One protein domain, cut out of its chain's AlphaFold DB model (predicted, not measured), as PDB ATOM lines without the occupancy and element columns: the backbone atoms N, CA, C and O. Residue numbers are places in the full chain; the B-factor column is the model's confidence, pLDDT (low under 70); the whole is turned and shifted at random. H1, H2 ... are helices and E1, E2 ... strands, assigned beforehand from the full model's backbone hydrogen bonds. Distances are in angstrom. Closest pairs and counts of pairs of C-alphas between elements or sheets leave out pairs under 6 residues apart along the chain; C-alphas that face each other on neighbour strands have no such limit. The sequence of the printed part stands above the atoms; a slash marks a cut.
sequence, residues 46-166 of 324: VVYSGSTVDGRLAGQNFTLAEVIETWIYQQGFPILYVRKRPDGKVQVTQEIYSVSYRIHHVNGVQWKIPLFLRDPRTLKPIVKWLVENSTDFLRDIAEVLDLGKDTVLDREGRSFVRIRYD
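Overview. This is residues 46 to 166 of the 324 residues of the protein "ERAP1_C domain-containing protein" of Ancylostoma duodenale (UniProt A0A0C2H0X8). With little regular structure, a strongly twisted mixed sheet, E5, E2, E1, E6 in order, and a separate antiparallel hairpin, E3 and E4, are joined by long loops, with H1 off the sheet. Residues 99 to 104 stick out. The 121 printed residues hold H1, then E1 to E6, 42 residues in named elements, class mixed. The whole is compact, radius of gyration of the C-alphas 14.9 A, spanning 45 by 39 by 24 A.

Along the chain. H1, residues 64 to 72, begins at C-alpha 64 (-16.050, 27.676, 47.365). From first to last C-alpha, E1, residues 78 to 84, measures 19.8 A, and E2, residues 90 to 96, 19.9 A. E3 is residues 113 to 118, E4 125 to 130, E5 143 to 145. E6, residues 162 to 165, ends at C-alpha 165 (-28.227, 39.804, 24.470).

Arrangement. Within hydrogen-bond range are N 81 and O 93, 2.9 A, in the hairpin E1 and E2; N 80 and O 162, 2.7 A, in parallel E1 and E6; N 92 and O 143, 2.9 A, in antiparallel E5 and E2; N 115 and O 128, 2.8 A, in the hairpin E3 and E4. H1, with 3 of 5 O i to N i+4 pairs within range, is apart from E2.

Size, cuts and confidence. The printed part has no cut. Links E2 to E3, E4 to E5 and E5 to E6 are long. Residues under pLDDT 70 include 98 to 108.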
ATOM      1  N   VAL A  46     -28.048  26.123  47.786       36.69
ATOM      2  CA  VAL A  46     -28.770  24.827  47.945       36.69
ATOM      3  C   VAL A  46     -28.329  23.795  46.895       36.69
ATOM      4  O   VAL A  46     -28.433  22.599  47.130       36.69
ATOM      5  N   VAL A  47     -27.764  24.237  45.767       42.94
ATOM      6  CA  VAL A  47     -27.144  23.333  44.785       42.94
ATOM      7  C   VAL A  47     -25.774  22.817  45.259       42.94
ATOM      8  O   VAL A  47     -25.346  21.762  44.812       42.94
ATOM      9  N   TYR A  48     -25.097  23.507  46.185       48.38
ATOM     10  CA  TYR A  48     -23.686  23.242  46.506       48.38
ATOM     11  C   TYR A  48     -23.416  22.655  47.891       48.38
ATOM     12  O   TYR A  48     -22.310  22.171  48.115       48.38
ATOM     13  N   SER A  49     -24.389  22.623  48.807       39.31
ATOM     14  CA  SER A  49     -24.183  22.044  50.147       39.31
ATOM     15  C   SER A  49     -23.984  20.518  50.157       39.31
ATOM     16  O   SER A  49     -23.760  19.955  51.220       39.31
ATOM     17  N   GLY A  50     -24.043  19.846  49.001       44.62
ATOM     18  CA  GLY A  50     -23.800  18.404  48.867       44.62
ATOM     19  C   GLY A  50     -22.780  18.022  47.791       44.62
ATOM     20  O   GLY A  50     -22.811  16.894  47.311       44.62
ATOM     21  N   SER A  51     -21.933  18.944  47.321       55.19
ATOM     22  CA  SER A  51     -21.073  18.692  46.150       55.19
ATOM     23  C   SER A  51     -19.674  19.283  46.287       55.19
ATOM     24  O   SER A  51     -19.148  19.856  45.333       55.19
ATOM     25  N   THR A  52     -19.066  19.162  47.466       57.84
ATOM     26  CA  THR A  52     -17.622  19.348  47.617       57.84
ATOM     27  C   THR A  52     -16.928  17.989  47.681       57.84
ATOM     28  O   THR A  52     -17.374  17.091  48.389       57.84
ATOM     29  N   VAL A  53     -15.854  17.824  46.909       64.00
ATOM     30  CA  VAL A  53     -14.973  16.647  46.937       64.00
ATOM     31  C   VAL A  53     -13.587  17.168  47.287       64.00
ATOM     32  O   VAL A  53     -13.085  18.068  46.614       64.00
ATOM     33  N   ASP A  54     -13.013  16.686  48.389       69.31
ATOM     34  CA  ASP A  54     -11.699  17.111  48.895       69.31
ATOM     35  C   ASP A  54     -11.562  18.638  49.081       69.31
ATOM     36  O   ASP A  54     -10.535  19.245  48.776       69.31
ATOM     37  N   GLY A  55     -12.637  19.290  49.542       69.44
ATOM     38  CA  GLY A  55     -12.683  20.743  49.768       69.44
ATOM     39  C   GLY A  55     -12.862  21.598  48.504       69.44
ATOM     40  O   GLY A  55     -13.041  22.812  48.610       69.44
ATOM     41  N   ARG A  56     -12.879  20.989  47.313       75.56
ATOM     42  CA  ARG A  56     -13.149  21.649  46.025       75.56
ATOM     43  C   ARG A  56     -14.581  21.426  45.566       75.56
ATOM     44  O   ARG A  56     -15.222  20.464  45.974       75.56
ATOM     45  N   LEU A  57     -15.091  22.303  44.705       74.12
ATOM     46  CA  LEU A  57     -16.405  22.102  44.091       74.12
ATOM     47  C   LEU A  57     -16.360  20.910  43.123       74.12
ATOM     48  O   LEU A  57     -15.401  20.749  42.370       74.12
ATOM     49  N   ALA A  58     -17.392  20.064  43.139       68.94
ATOM     50  CA  ALA A  58     -17.439  18.845  42.336       68.94
ATOM     51  C   ALA A  58     -17.196  19.137  40.845       68.94
ATOM     52  O   ALA A  58     -17.896  19.938  40.221       68.94
ATOM     53  N   GLY A  59     -16.188  18.469  40.274       75.56
ATOM     54  CA  GLY A  59     -15.790  18.640  38.876       75.56
ATOM     55  C   GLY A  59     -15.072  19.958  38.564       75.56
ATOM     56  O   GLY A  59     -14.930  20.285  37.389       75.56
ATOM     57  N   GLN A  60     -14.644  20.719  39.576       82.44
ATOM     58  CA  GLN A  60     -13.902  21.972  39.426       82.44
ATOM     59  C   GLN A  60     -12.546  21.905  40.141       82.44
ATOM     60  O   GLN A  60     -12.355  21.151  41.093       82.44
ATOM     61  N   ASN A  61     -11.596  22.724  39.690       85.88
ATOM     62  CA  ASN A  61     -10.266  22.836  40.296       85.88
ATOM     63  C   ASN A  61     -10.174  23.916  41.393       85.88
ATOM     64  O   ASN A  61      -9.110  24.066  41.993       85.88
ATOM     65  N   PHE A  62     -11.274  24.615  41.682       85.06
ATOM     66  CA  PHE A  62     -11.366  25.678  42.684       85.06
ATOM     67  C   PHE A  62     -12.348  25.332  43.816       85.06
ATOM     68  O   PHE A  62     -13.264  24.512  43.684       85.06
ATOM     69  N   THR A  63     -12.129  25.968  44.955       83.88
ATOM     70  CA  THR A  63     -12.903  25.874  46.190       83.88
ATOM     71  C   THR A  63     -14.058  26.873  46.201       83.88
ATOM     72  O   THR A  63     -14.115  27.814  45.408       83.88
ATOM     73  N   LEU A  64     -14.996  26.689  47.134       77.62
ATOM     74  CA  LEU A  64     -16.050  27.676  47.365       77.62
ATOM     75  C   LEU A  64     -15.475  29.023  47.841       77.62
ATOM     76  O   LEU A  64     -16.008  30.065  47.470       77.62
ATOM     77  N   ALA A  65     -14.393  29.000  48.626       75.88
ATOM     78  CA  ALA A  65     -13.721  30.208  49.095       75.88
ATOM     79  C   ALA A  65     -13.209  31.043  47.913       75.88
ATOM     80  O   ALA A  65     -13.577  32.206  47.803       75.88
ATOM     81  N   GLU A  66     -12.506  30.422  46.961       82.31
ATOM     82  CA  GLU A  66     -12.022  31.097  45.747       82.31
ATOM     83  C   GLU A  66     -13.162  31.672  44.892       82.31
ATOM     84  O   GLU A  66     -12.990  32.694  44.234       82.31
ATOM     85  N   VAL A  67     -14.351  31.051  44.886       82.62
ATOM     86  CA  VAL A  67     -15.528  31.667  44.249       82.62
ATOM     87  C   VAL A  67     -15.910  32.930  45.005       82.62
ATOM     88  O   VAL A  67     -15.969  33.997  44.402       82.62
ATOM     89  N   ILE A  68     -16.159  32.816  46.311       75.50
ATOM     90  CA  ILE A  68     -16.616  33.913  47.171       75.50
ATOM     91  C   ILE A  68     -15.643  35.100  47.138       75.50
ATOM     92  O   ILE A  68     -16.090  36.245  47.093       75.50
ATOM     93  N   GLU A  69     -14.338  34.845  47.097       80.31
ATOM     94  CA  GLU A  69     -13.302  35.875  47.015       80.31
ATOM     95  C   GLU A  69     -13.482  36.780  45.789       80.31
ATOM     96  O   GLU A  69     -13.454  38.003  45.937       80.31
ATOM     97  N   THR A  70     -13.800  36.204  44.619       81.88
ATOM     98  CA  THR A  70     -14.111  36.985  43.403       81.88
ATOM     99  C   THR A  70     -15.402  37.799  43.511       81.88
ATOM    100  O   THR A  70     -15.662  38.647  42.672       81.88
ATOM    101  N   TRP A  71     -16.250  37.583  44.517       78.00
ATOM    102  CA  TRP A  71     -17.473  38.375  44.709       78.00
ATOM    103  C   TRP A  71     -17.346  39.419  45.816       78.00
ATOM    104  O   TRP A  71     -17.977  40.465  45.716       78.00
ATOM    105  N   ILE A  72     -16.551  39.148  46.857       74.00
ATOM    106  CA  ILE A  72     -16.433  40.025  48.032       74.00
ATOM    107  C   ILE A  72     -15.286  41.028  47.891       74.00
ATOM    108  O   ILE A  72     -15.432  42.182  48.293       74.00
ATOM    109  N   TYR A  73     -14.132  40.604  47.369       75.38
ATOM    110  CA  TYR A  73     -12.902  41.401  47.457       75.38
ATOM    111  C   TYR A  73     -12.623  42.272  46.230       75.38
ATOM    112  O   TYR A  73     -11.632  43.001  46.214       75.38
ATOM    113  N   GLN A  74     -13.497  42.246  45.222       73.44
ATOM    114  CA  GLN A  74     -13.379  43.089  44.036       73.44
ATOM    115  C   GLN A  74     -14.566  44.035  43.891       73.44
ATOM    116  O   GLN A  74     -15.715  43.676  44.134       73.44
ATOM    117  N   GLN A  75     -14.273  45.265  43.473       67.31
ATOM    118  CA  GLN A  75     -15.289  46.281  43.244       67.31
ATOM    119  C   GLN A  75     -16.015  46.035  41.918       67.31
ATOM    120  O   GLN A  75     -15.396  45.754  40.891       67.31
ATOM    121  N   GLY A  76     -17.330  46.239  41.927       73.75
ATOM    122  CA  GLY A  76     -18.167  46.216  40.734       73.75
ATOM    123  C   GLY A  76     -19.078  45.000  40.674       73.75
ATOM    124  O   GLY A  76     -19.336  44.325  41.664       73.75
ATOM    125  N   PHE A  77     -19.624  44.762  39.487       77.88
ATOM    126  CA  PHE A  77     -20.651  43.753  39.272       77.88
ATOM    127  C   PHE A  77     -20.531  43.181  37.857       77.88
ATOM    128  O   PHE A  77     -20.348  43.963  36.927       77.88
ATOM    129  N   PRO A  78     -20.655  41.864  37.643       84.62
ATOM    130  CA  PRO A  78     -20.498  41.288  36.314       84.62
ATOM    131  C   PRO A  78     -21.683  41.584  35.386       84.62
ATOM    132  O   PRO A  78     -22.860  41.429  35.737       84.62
ATOM    133  N   ILE A  79     -21.360  41.916  34.137       84.25
ATOM    134  CA  ILE A  79     -22.278  41.841  33.004       84.25
ATOM    135  C   ILE A  79     -21.824  40.749  32.032       84.25
ATOM    136  O   ILE A  79     -20.666  40.690  31.634       84.25
ATOM    137  N   LEU A  80     -22.767  39.899  31.632       89.50
ATOM    138  CA  LEU A  80     -22.598  38.883  30.606       89.50
ATOM    139  C   LEU A  80     -23.099  39.404  29.264       89.50
ATOM    140  O   LEU A  80     -24.237  39.873  29.172       89.50
ATOM    141  N   TYR A  81     -22.291  39.271  28.219       89.00
ATOM    142  CA  TYR A  81     -22.715  39.490  26.841       89.00
ATOM    143  C   TYR A  81     -22.995  38.148  26.182       89.00
ATOM    144  O   TYR A  81     -22.161  37.251  26.229       89.00
ATOM    145  N   VAL A  82     -24.171  38.014  25.575       92.00
ATOM    146  CA  VAL A  82     -24.630  36.785  24.925       92.00
ATOM    147  C   VAL A  82     -24.867  37.077  23.453       92.00
ATOM    148  O   VAL A  82     -25.706  37.916  23.115       92.00
ATOM    149  N   ARG A  83     -24.134  36.379  22.586       91.00
ATOM    150  CA  ARG A  83     -24.229  36.509  21.129       91.00
ATOM    151  C   ARG A  83     -24.637  35.194  20.491       91.00
ATOM    152  O   ARG A  83     -24.174  34.135  20.912       91.00
ATOM    153  N   LYS A  84     -25.493  35.247  19.476       89.94
ATOM    154  CA  LYS A  84     -25.891  34.062  18.718       89.94
ATOM    155  C   LYS A  84     -24.770  33.636  17.775       89.94
ATOM    156  O   LYS A  84     -24.125  34.470  17.144       89.94
ATOM    157  N   ARG A  85     -24.550  32.328  17.670       91.12
ATOM    158  CA  ARG A  85     -23.610  31.731  16.719       91.12
ATOM    159  C   ARG A  85     -24.351  31.107  15.528       91.12
ATOM    160  O   ARG A  85     -25.504  30.693  15.678       91.12
ATOM    161  N   PRO A  86     -23.689  30.965  14.364       89.19
ATOM    162  CA  PRO A  86     -24.278  30.314  13.189       89.19
ATOM    163  C   PRO A  86     -24.676  28.847  13.417       89.19
ATOM    164  O   PRO A  86     -25.599  28.353  12.784       89.19
ATOM    165  N   ASP A  87     -24.003  28.162  14.345       89.19
ATOM    166  CA  ASP A  87     -24.268  26.768  14.733       89.19
ATOM    167  C   ASP A  87     -25.505  26.601  15.646       89.19
ATOM    168  O   ASP A  87     -25.811  25.489  16.077       89.19
ATOM    169  N   GLY A  88     -26.217  27.692  15.958       86.19
ATOM    170  CA  GLY A  88     -27.391  27.704  16.833       86.19
ATOM    171  C   GLY A  88     -27.076  27.802  18.329       86.19
ATOM    172  O   GLY A  88     -28.002  27.960  19.126       86.19
ATOM    173  N   LYS A  89     -25.797  27.758  18.725       92.06
ATOM    174  CA  LYS A  89     -25.354  27.955  20.113       92.06
ATOM    175  C   LYS A  89     -25.204  29.441  20.437       92.06
ATOM    176  O   LYS A  89     -25.385  30.313  19.584       92.06
ATOM    177  N   VAL A  90     -24.855  29.741  21.685       92.25
ATOM    178  CA  VAL A  90     -24.546  31.107  22.118       92.25
ATOM    179  C   VAL A  90     -23.105  31.228  22.591       92.25
ATOM    180  O   VAL A  90     -22.570  30.333  23.239       92.25
ATOM    181  N   GLN A  91     -22.484  32.350  22.258       92.69
ATOM    182  CA  GLN A  91     -21.196  32.782  22.774       92.69
ATOM    183  C   GLN A  91     -21.442  33.680  23.991       92.69
ATOM    184  O   GLN A  91     -22.251  34.608  23.903       92.69
ATOM    185  N   VAL A  92     -20.768  33.411  25.111       92.25
ATOM    186  CA  VAL A  92     -20.911  34.183  26.352       92.25
ATOM    187  C   VAL A  92     -19.563  34.729  26.810       92.25
ATOM    188  O   VAL A  92     -18.601  33.976  26.959       92.25
ATOM    189  N   THR A  93     -19.510  36.035  27.071       90.19
ATOM    190  CA  THR A  93     -18.355  36.719  27.674       90.19
ATOM    191  C   THR A  93     -18.770  37.489  28.921       90.19
ATOM    192  O   THR A  93     -19.934  37.874  29.049       90.19
ATOM    193  N   GLN A  94     -17.828  37.720  29.838       89.25
ATOM    194  CA  GLN A  94     -18.043  38.552  31.024       89.25
ATOM    195  C   GLN A  94     -17.172  39.812  31.016       89.25
ATOM    196  O   GLN A  94     -16.023  39.783  30.584       89.25
ATOM    197  N   GLU A  95     -17.719  40.905  31.546       83.88
ATOM    198  CA  GLU A  95     -17.009  42.158  31.818       83.88
ATOM    199  C   GLU A  95     -17.523  42.789  33.120       83.88
ATOM    200  O   GLU A  95     -18.620  42.474  33.591       83.88
ATOM    201  N   ILE A  96     -16.767  43.736  33.680       82.00
ATOM    202  CA  ILE A  96     -17.258  44.604  34.753       82.00
ATOM    203  C   ILE A  96     -18.343  45.553  34.221       82.00
ATOM    204  O   ILE A  96     -18.171  46.266  33.232       82.00
ATOM    205  N   TYR A  97     -19.490  45.585  34.891       76.38
ATOM    206  CA  TYR A  97     -20.559  46.531  34.610       76.38
ATOM    207  C   TYR A  97     -20.143  47.933  35.065       76.38
ATOM    208  O   TYR A  97     -20.084  48.212  36.260       76.38
ATOM    209  N   SER A  98     -19.915  48.832  34.108       66.88
ATOM    210  CA  SER A  98     -19.674  50.251  34.377       66.88
ATOM    211  C   SER A  98     -20.820  51.122  33.863       66.88
ATOM    212  O   SER A  98     -21.289  50.970  32.733       66.88
ATOM    213  N   VAL A  99     -21.269  52.061  34.702       52.91
ATOM    214  CA  VAL A  99     -22.249  53.108  34.346       52.91
ATOM    215  C   VAL A  99     -21.550  54.382  33.848       52.91
ATOM    216  O   VAL A  99     -22.152  55.186  33.141       52.91
ATOM    217  N   SER A 100     -20.270  54.556  34.184       46.16
ATOM    218  CA  SER A 100     -19.473  55.753  33.912       46.16
ATOM    219  C   SER A 100     -18.330  55.416  32.957       46.16
ATOM    220  O   SER A 100     -17.457  54.617  33.286       46.16
ATOM    221  N   TYR A 101     -18.268  56.101  31.810       46.25
ATOM    222  CA  TYR A 101     -17.130  56.034  30.878       46.25
ATOM    223  C   TYR A 101     -15.781  56.437  31.514       46.25
ATOM    224  O   TYR A 101     -14.746  56.291  30.874       46.25
ATOM    225  N   ARG A 102     -15.775  56.961  32.754       44.06
ATOM    226  CA  ARG A 102     -14.559  57.358  33.484       44.06
ATOM    227  C   ARG A 102     -13.999  56.287  34.413       44.06
ATOM    228  O   ARG A 102     -12.918  56.492  34.955       44.06
ATOM    229  N   ILE A 103     -14.699  55.170  34.619       47.75
ATOM    230  CA  ILE A 103     -14.040  54.001  35.203       47.75
ATOM    231  C   ILE A 103     -13.236  53.415  34.055       47.75
ATOM    232  O   ILE A 103     -13.769  52.684  33.221       47.75
ATOM    233  N   HIS A 104     -11.976  53.848  33.972       44.50
ATOM    234  CA  HIS A 104     -10.950  53.180  33.190       44.50
ATOM    235  C   HIS A 104     -11.181  51.680  33.297       44.50
ATOM    236  O   HIS A 104     -11.360  51.184  34.408       44.50
ATOM    237  N   HIS A 105     -11.221  51.000  32.152       48.34
ATOM    238  CA  HIS A 105     -11.191  49.551  32.065       48.34
ATOM    239  C   HIS A 105     -10.124  49.045  33.039       48.34
ATOM    240  O   HIS A 105      -8.932  49.090  32.734       48.34
ATOM    241  N   VAL A 106     -10.535  48.634  34.242       52.19
ATOM    242  CA  VAL A 106      -9.659  47.885  35.128       52.19
ATOM    243  C   VAL A 106      -9.577  46.536  34.442       52.19
ATOM    244  O   VAL A 106     -10.433  45.670  34.613       52.19
ATOM    245  N   ASN A 107      -8.633  46.444  33.508       59.09
ATOM    246  CA  ASN A 107      -8.392  45.256  32.720       59.09
ATOM    247  C   ASN A 107      -8.161  44.103  33.701       59.09
ATOM    248  O   ASN A 107      -7.256  44.177  34.530       59.09
ATOM    249  N   GLY A 108      -8.993  43.065  33.615       66.12
ATOM    250  CA  GLY A 108      -8.788  41.807  34.334       66.12
ATOM    251  C   GLY A 108      -9.717  41.512  35.512       66.12
ATOM    252  O   GLY A 108      -9.603  40.424  36.060       66.12
ATOM    253  N   VAL A 109     -10.653  42.393  35.897       77.25
ATOM    254  CA  VAL A 109     -11.639  42.031  36.939       77.25
ATOM    255  C   VAL A 109     -12.681  41.083  36.347       77.25
ATOM    256  O   VAL A 109     -13.488  41.477  35.501       77.25
ATOM    257  N   GLN A 110     -12.643  39.825  36.776       85.75
ATOM    258  CA  GLN A 110     -13.552  38.769  36.346       85.75
ATOM    259  C   GLN A 110     -14.044  37.973  37.552       85.75
ATOM    260  O   GLN A 110     -13.432  37.970  38.614       85.75
ATOM    261  N   TRP A 111     -15.191  37.326  37.401       87.69
ATOM    262  CA  TRP A 111     -15.853  36.573  38.458       87.69
ATOM    263  C   TRP A 111     -15.874  35.091  38.103       87.69
ATOM    264  O   TRP A 111     -16.003  34.718  36.930       87.69
ATOM    265  N   LYS A 112     -15.844  34.229  39.124       87.19
ATOM    266  CA  LYS A 112     -16.268  32.834  38.968       87.19
ATOM    267  C   LYS A 112     -17.795  32.785  39.054       87.19
ATOM    268  O   LYS A 112     -18.375  32.871  40.138       87.19
ATOM    269  N   ILE A 113     -18.456  32.687  37.901       86.81
ATOM    270  CA  ILE A 113     -19.914  32.822  37.782       86.81
ATOM    271  C   ILE A 113     -20.548  31.449  37.523       86.81
ATOM    272  O   ILE A 113     -20.289  30.853  36.473       86.81
ATOM    273  N   PRO A 114     -21.434  30.959  38.409       86.00
ATOM    274  CA  PRO A 114     -22.251  29.792  38.117       86.00
ATOM    275  C   PRO A 114     -23.414  30.185  37.198       86.00
ATOM    276  O   PRO A 114     -24.265  31.005  37.555       86.00
ATOM    277  N   LEU A 115     -23.470  29.574  36.017       86.12
ATOM    278  CA  LEU A 115     -24.589  29.665  35.085       86.12
ATOM    279  C   LEU A 115     -25.509  28.464  35.278       86.12
ATOM    280  O   LEU A 115     -25.117  27.321  35.034       86.12
ATOM    281  N   PHE A 116     -26.744  28.728  35.692       83.56
ATOM    282  CA  PHE A 116     -27.762  27.701  35.881       83.56
ATOM    283  C   PHE A 116     -28.493  27.446  34.561       83.56
ATOM    284  O   PHE A 116     -29.271  28.279  34.092       83.56
ATOM    285  N   LEU A 117     -28.236  26.287  33.960       86.25
ATOM    286  CA  LEU A 117     -28.780  25.875  32.668       86.25
ATOM    287  C   LEU A 117     -29.578  24.575  32.818       86.25
ATOM    288  O   LEU A 117     -29.706  24.010  33.908       86.25
ATOM    289  N   ARG A 118     -30.110  24.079  31.703       87.25
ATOM    290  CA  ARG A 118     -30.664  22.729  31.599       87.25
ATOM    291  C   ARG A 118     -29.915  21.969  30.524       87.25
ATOM    292  O   ARG A 118     -29.587  22.538  29.488       87.25
ATOM    293  N   ASP A 119     -29.662  20.690  30.768       86.12
ATOM    294  CA  ASP A 119     -29.098  19.820  29.744       86.12
ATOM    295  C   ASP A 119     -30.049  19.777  28.526       86.12
ATOM    296  O   ASP A 119     -31.237  19.476  28.703       86.12
ATOM    297  N   PRO A 120     -29.570  20.060  27.297       87.12
ATOM    298  CA  PRO A 120     -30.422  20.153  26.108       87.12
ATOM    299  C   PRO A 120     -31.224  18.885  25.788       87.12
ATOM    300  O   PRO A 120     -32.261  18.966  25.126       87.12
ATOM    301  N   ARG A 121     -30.756  17.715  26.245       88.25
ATOM    302  CA  ARG A 121     -31.350  16.405  25.942       88.25
ATOM    303  C   ARG A 121     -32.273  15.931  27.059       88.25
ATOM    304  O   ARG A 121     -33.393  15.509  26.798       88.25
ATOM    305  N   THR A 122     -31.806  16.003  28.300       89.00
ATOM    306  CA  THR A 122     -32.496  15.447  29.474       89.00
ATOM    307  C   THR A 122     -33.337  16.472  30.228       89.00
ATOM    308  O   THR A 122     -34.130  16.088  31.086       89.00
ATOM    309  N   LEU A 123     -33.163  17.769  29.942       85.69
ATOM    310  CA  LEU A 123     -33.781  18.904  30.640       85.69
ATOM    311  C   LEU A 123     -33.474  18.978  32.145       85.69
ATOM    312  O   LEU A 123     -34.056  19.808  32.851       85.69
ATOM    313  N   LYS A 124     -32.551  18.147  32.646       83.69
ATOM    314  CA  LYS A 124     -32.105  18.192  34.039       83.69
ATOM    315  C   LYS A 124     -31.314  19.481  34.291       83.69
ATOM    316  O   LYS A 124     -30.578  19.909  33.399       83.69
ATOM    317  N   PRO A 125     -31.445  20.106  35.473       82.75
ATOM    318  CA  PRO A 125     -30.637  21.266  35.829       82.75
ATOM    319  C   PRO A 125     -29.147  20.927  35.775       82.75
ATOM    320  O   PRO A 125     -28.726  19.908  36.318       82.75
ATOM    321  N   ILE A 126     -28.362  21.799  35.150       83.38
ATOM    322  CA  ILE A 126     -26.901  21.726  35.120       83.38
ATOM    323  C   ILE A 126     -26.322  23.082  35.509       83.38
ATOM    324  O   ILE A 126     -26.959  24.121  35.326       83.38
ATOM    325  N   VAL A 127     -25.094  23.077  36.017       81.75
ATOM    326  CA  VAL A 127     -24.331  24.302  36.247       81.75
ATOM    327  C   VAL A 127     -23.114  24.286  35.341       81.75
ATOM    328  O   VAL A 127     -22.330  23.339  35.363       81.75
ATOM    329  N   LYS A 128     -22.946  25.355  34.567       86.06
ATOM    330  CA  LYS A 128     -21.706  25.644  33.853       86.06
ATOM    331  C   LYS A 128     -21.028  26.839  34.513       86.06
ATOM    332  O   LYS A 128     -21.685  27.831  34.805       86.06
ATOM    333  N   TRP A 129     -19.726  26.750  34.747       85.44
ATOM    334  CA  TRP A 129     -18.959  27.835  35.348       85.44
ATOM    335  C   TRP A 129     -18.292  28.678  34.269       85.44
ATOM    336  O   TRP A 129     -17.611  28.131  33.404       85.44
ATOM    337  N   LEU A 130     -18.477  29.995  34.342       88.75
ATOM    338  CA  LEU A 130     -17.556  30.940  33.719       88.75
ATOM    339  C   LEU A 130     -16.453  31.211  34.732       88.75
ATOM    340  O   LEU A 130     -16.737  31.656  35.844       88.75
ATOM    341  N   VAL A 131     -15.214  30.915  34.362       86.00
ATOM    342  CA  VAL A 131     -14.046  31.154  35.213       86.00
ATOM    343  C   VAL A 131     -13.265  32.358  34.706       86.00
ATOM    344  O   VAL A 131     -13.404  32.773  33.554       86.00
ATOM    345  N   GLU A 132     -12.431  32.933  35.556       82.06
ATOM    346  CA  GLU A 132     -11.524  34.000  35.142       82.06
ATOM    347  C   GLU A 132     -10.615  33.521  33.998       82.06
ATOM    348  O   GLU A 132     -10.230  32.354  33.923       82.06
ATOM    349  N   ASN A 133     -10.308  34.426  33.080       75.88
ATOM    350  CA  ASN A 133      -9.562  34.242  31.840       75.88
ATOM    351  C   ASN A 133     -10.158  33.226  30.845       75.88
ATOM    352  O   ASN A 133      -9.568  33.012  29.789       75.88
ATOM    353  N   SER A 134     -11.335  32.639  31.119       70.31
ATOM    354  CA  SER A 134     -12.059  31.803  30.136       70.31
ATOM    355  C   SER A 134     -12.759  32.614  29.047       70.31
ATOM    356  O   SER A 134     -13.184  32.059  28.038       70.31
ATOM    357  N   THR A 135     -12.874  33.932  29.230       66.88
ATOM    358  CA  THR A 135     -13.471  34.828  28.240       66.88
ATOM    359  C   THR A 135     -12.652  36.105  28.116       66.88
ATOM    360  O   THR A 135     -12.319  36.718  29.129       66.88
ATOM    361  N   ASP A 136     -12.379  36.536  26.892       67.19
ATOM    362  CA  ASP A 136     -11.715  37.790  26.560       67.19
ATOM    363  C   ASP A 136     -12.358  38.347  25.288       67.19
ATOM    364  O   ASP A 136     -12.219  37.786  24.201       67.19
ATOM    365  N   PHE A 137     -13.074  39.463  25.434       63.44
ATOM    366  CA  PHE A 137     -13.752  40.123  24.325       63.44
ATOM    367  C   PHE A 137     -12.782  40.608  23.241       63.44
ATOM    368  O   PHE A 137     -13.090  40.511  22.056       63.44
ATOM    369  N   LEU A 138     -11.611  41.123  23.633       61.47
ATOM    370  CA  LEU A 138     -10.617  41.664  22.702       61.47
ATOM    371  C   LEU A 138      -9.915  40.554  21.920       61.47
ATOM    372  O   LEU A 138      -9.470  40.783  20.799       61.47
ATOM    373  N   ARG A 139      -9.825  39.354  22.504       61.09
ATOM    374  CA  ARG A 139      -9.225  38.168  21.874       61.09
ATOM    375  C   ARG A 139     -10.251  37.204  21.269       61.09
ATOM    376  O   ARG A 139      -9.859  36.129  20.828       61.09
ATOM    377  N   ASP A 140     -11.535  37.568  21.271       64.56
ATOM    378  CA  ASP A 140     -12.671  36.721  20.863       64.56
ATOM    379  C   ASP A 140     -12.697  35.339  21.554       64.56
ATOM    380  O   ASP A 140     -13.171  34.335  21.019       64.56
ATOM    381  N   ILE A 141     -12.178  35.277  22.783       72.44
ATOM    382  CA  ILE A 141     -12.230  34.081  23.621       72.44
ATOM    383  C   ILE A 141     -13.555  34.121  24.368       72.44
ATOM    384  O   ILE A 141     -13.873  35.097  25.051       72.44
ATOM    385  N   ALA A 142     -14.350  33.066  24.255       78.75
ATOM    386  CA  ALA A 142     -15.645  33.019  24.901       78.75
ATOM    387  C   ALA A 142     -16.113  31.592  25.136       78.75
ATOM    388  O   ALA A 142     -15.805  30.678  24.367       78.75
ATOM    389  N   GLU A 143     -16.955  31.429  26.148       87.19
ATOM    390  CA  GLU A 143     -17.586  30.151  26.430       87.19
ATOM    391  C   GLU A 143     -18.764  29.941  25.477       87.19
ATOM    392  O   GLU A 143     -19.660  30.783  25.355       87.19
ATOM    393  N   VAL A 144     -18.758  28.802  24.782       90.00
ATOM    394  CA  VAL A 144     -19.833  28.414  23.866       90.00
ATOM    395  C   VAL A 144     -20.806  27.503  24.599       90.00
ATOM    396  O   VAL A 144     -20.446  26.408  25.036       90.00
ATOM    397  N   LEU A 145     -22.056  27.944  24.709       91.00
ATOM    398  CA  LEU A 145     -23.110  27.252  25.442       91.00
ATOM    399  C   LEU A 145     -24.228  26.817  24.501       91.00
ATOM    400  O   LEU A 145     -24.670  27.574  23.638       91.00
ATOM    401  N   ASP A 146     -24.719  25.602  24.711       90.94
ATOM    402  CA  ASP A 146     -25.929  25.106  24.067       90.94
ATOM    403  C   ASP A 146     -27.112  25.296  25.022       90.94
ATOM    404  O   ASP A 146     -27.192  24.642  26.063       90.94
ATOM    405  N   LEU A 147     -28.009  26.226  24.687       88.81
ATOM    406  CA  LEU A 147     -29.225  26.475  25.466       88.81
ATOM    407  C   LEU A 147     -30.343  25.469  25.134       88.81
ATOM    408  O   LEU A 147     -31.375  25.447  25.806       88.81
ATOM    409  N   GLY A 148     -30.170  24.631  24.109       87.06
ATOM    410  CA  GLY A 148     -31.173  23.681  23.651       87.06
ATOM    411  C   GLY A 148     -32.510  24.358  23.355       87.06
ATOM    412  O   GLY A 148     -32.640  25.184  22.454       87.06
ATOM    413  N   LYS A 149     -33.538  24.000  24.132       83.06
ATOM    414  CA  LYS A 149     -34.888  24.572  23.999       83.06
ATOM    415  C   LYS A 149     -35.066  25.899  24.742       83.06
ATOM    416  O   LYS A 149     -36.086  26.563  24.543       83.06
ATOM    417  N   ASP A 150     -34.130  26.276  25.611       85.75
ATOM    418  CA  ASP A 150     -34.251  27.490  26.406       85.75
ATOM    419  C   ASP A 150     -34.033  28.756  25.580       85.75
ATOM    420  O   ASP A 150     -33.120  28.871  24.773       85.75
ATOM    421  N   THR A 151     -34.923  29.725  25.797       79.25
ATOM    422  CA  THR A 151     -34.935  31.004  25.076       79.25
ATOM    423  C   THR A 151     -33.884  31.984  25.603       79.25
ATOM    424  O   THR A 151     -33.484  32.897  24.888       79.25
ATOM    425  N   VAL A 152     -33.487  31.850  26.870       87.38
ATOM    426  CA  VAL A 152     -32.655  32.826  27.584       87.38
ATOM    427  C   VAL A 152     -31.630  32.118  28.458       87.38
ATOM    428  O   VAL A 152     -31.896  31.038  28.991       87.38
ATOM    429  N   LEU A 153     -30.474  32.758  28.620       88.44
ATOM    430  CA  LEU A 153     -29.479  32.378  29.610       88.44
ATOM    431  C   LEU A 153     -30.042  32.638  31.013       88.44
ATOM    432  O   LEU A 153     -30.723  33.643  31.223       88.44
ATOM    433  N   ASP A 154     -29.753  31.735  31.952       80.38
ATOM    434  CA  ASP A 154     -30.262  31.788  33.328       80.38
ATOM    435  C   ASP A 154     -31.794  31.928  33.375       80.38
ATOM    436  O   ASP A 154     -32.367  32.877  33.912       80.38
ATOM    437  N   ARG A 155     -32.471  30.948  32.761       80.88
ATOM    438  CA  ARG A 155     -33.936  30.851  32.630       80.88
ATOM    439  C   ARG A 155     -34.684  31.212  33.920       80.88
ATOM    440  O   ARG A 155     -35.735  31.845  33.876       80.88
ATOM    441  N   GLU A 156     -34.149  30.794  35.059       75.19
ATOM    442  CA  GLU A 156     -34.769  30.955  36.374       75.19
ATOM    443  C   GLU A 156     -34.264  32.187  37.149       75.19
ATOM    444  O   GLU A 156     -34.676  32.375  38.292       75.19
ATOM    445  N   GLY A 157     -33.395  33.021  36.565       72.00
ATOM    446  CA  GLY A 157     -32.866  34.236  37.194       72.00
ATOM    447  C   GLY A 157     -32.107  33.967  38.497       72.00
ATOM    448  O   GLY A 157     -32.314  34.678  39.482       72.00
ATOM    449  N   ARG A 158     -31.324  32.884  38.544       72.31
ATOM    450  CA  ARG A 158     -30.599  32.427  39.739       72.31
ATOM    451  C   ARG A 158     -29.201  33.023  39.851       72.31
ATOM    452  O   ARG A 158     -28.655  33.042  40.949       72.31
ATOM    453  N   SER A 159     -28.605  33.464  38.750       73.81
ATOM    454  CA  SER A 159     -27.272  34.056  38.732       73.81
ATOM    455  C   SER A 159     -27.359  35.536  39.116       73.81
ATOM    456  O   SER A 159     -28.166  36.291  38.576       73.81
ATOM    457  N   PHE A 160     -26.501  35.982  40.037       74.62
ATOM    458  CA  PHE A 160     -26.413  37.390  40.436       74.62
ATOM    459  C   PHE A 160     -25.574  38.187  39.424       74.62
ATOM    460  O   PHE A 160     -24.467  38.625  39.710       74.62
ATOM    461  N   VAL A 161     -26.083  38.305  38.196       80.31
ATOM    462  CA  VAL A 161     -25.399  38.928  37.051       80.31
ATOM    463  C   VAL A 161     -26.374  39.770  36.236       80.31
ATOM    464  O   VAL A 161     -27.586  39.546  36.256       80.31
ATOM    465  N   ARG A 162     -25.860  40.712  35.442       79.88
ATOM    466  CA  ARG A 162     -26.647  41.335  34.368       79.88
ATOM    467  C   ARG A 162     -26.384  40.606  33.064       79.88
ATOM    468  O   ARG A 162     -25.239  40.337  32.748       79.88
ATOM    469  N   ILE A 163     -27.419  40.357  32.267       84.69
ATOM    470  CA  ILE A 163     -27.274  39.695  30.964       84.69
ATOM    471  C   ILE A 163     -27.660  40.671  29.853       84.69
ATOM    472  O   ILE A 163     -28.691  41.345  29.933       84.69
ATOM    473  N   ARG A 164     -26.823  40.767  28.820       83.81
ATOM    474  CA  ARG A 164     -27.055  41.568  27.621       83.81
ATOM    475  C   ARG A 164     -26.984  40.677  26.390       83.81
ATOM    476  O   ARG A 164     -25.920  40.195  26.029       83.81
ATOM    477  N   TYR A 165     -28.122  40.520  25.735       85.94
ATOM    478  CA  TYR A 165     -28.227  39.804  24.470       85.94
ATOM    479  C   TYR A 165     -27.851  40.713  23.290       85.94
ATOM    480  O   TYR A 165     -27.873  41.943  23.414       85.94
ATOM    481  N   ASP A 166     -27.494  40.129  22.152       84.38
ATOM    482  CA  ASP A 166     -27.418  40.858  20.887       84.38
ATOM    483  C   ASP A 166     -28.820  41.221  20.349       84.38
ATOM    484  O   ASP A 166     -29.856  40.866  20.923       84.38
TER     485      ASP A 166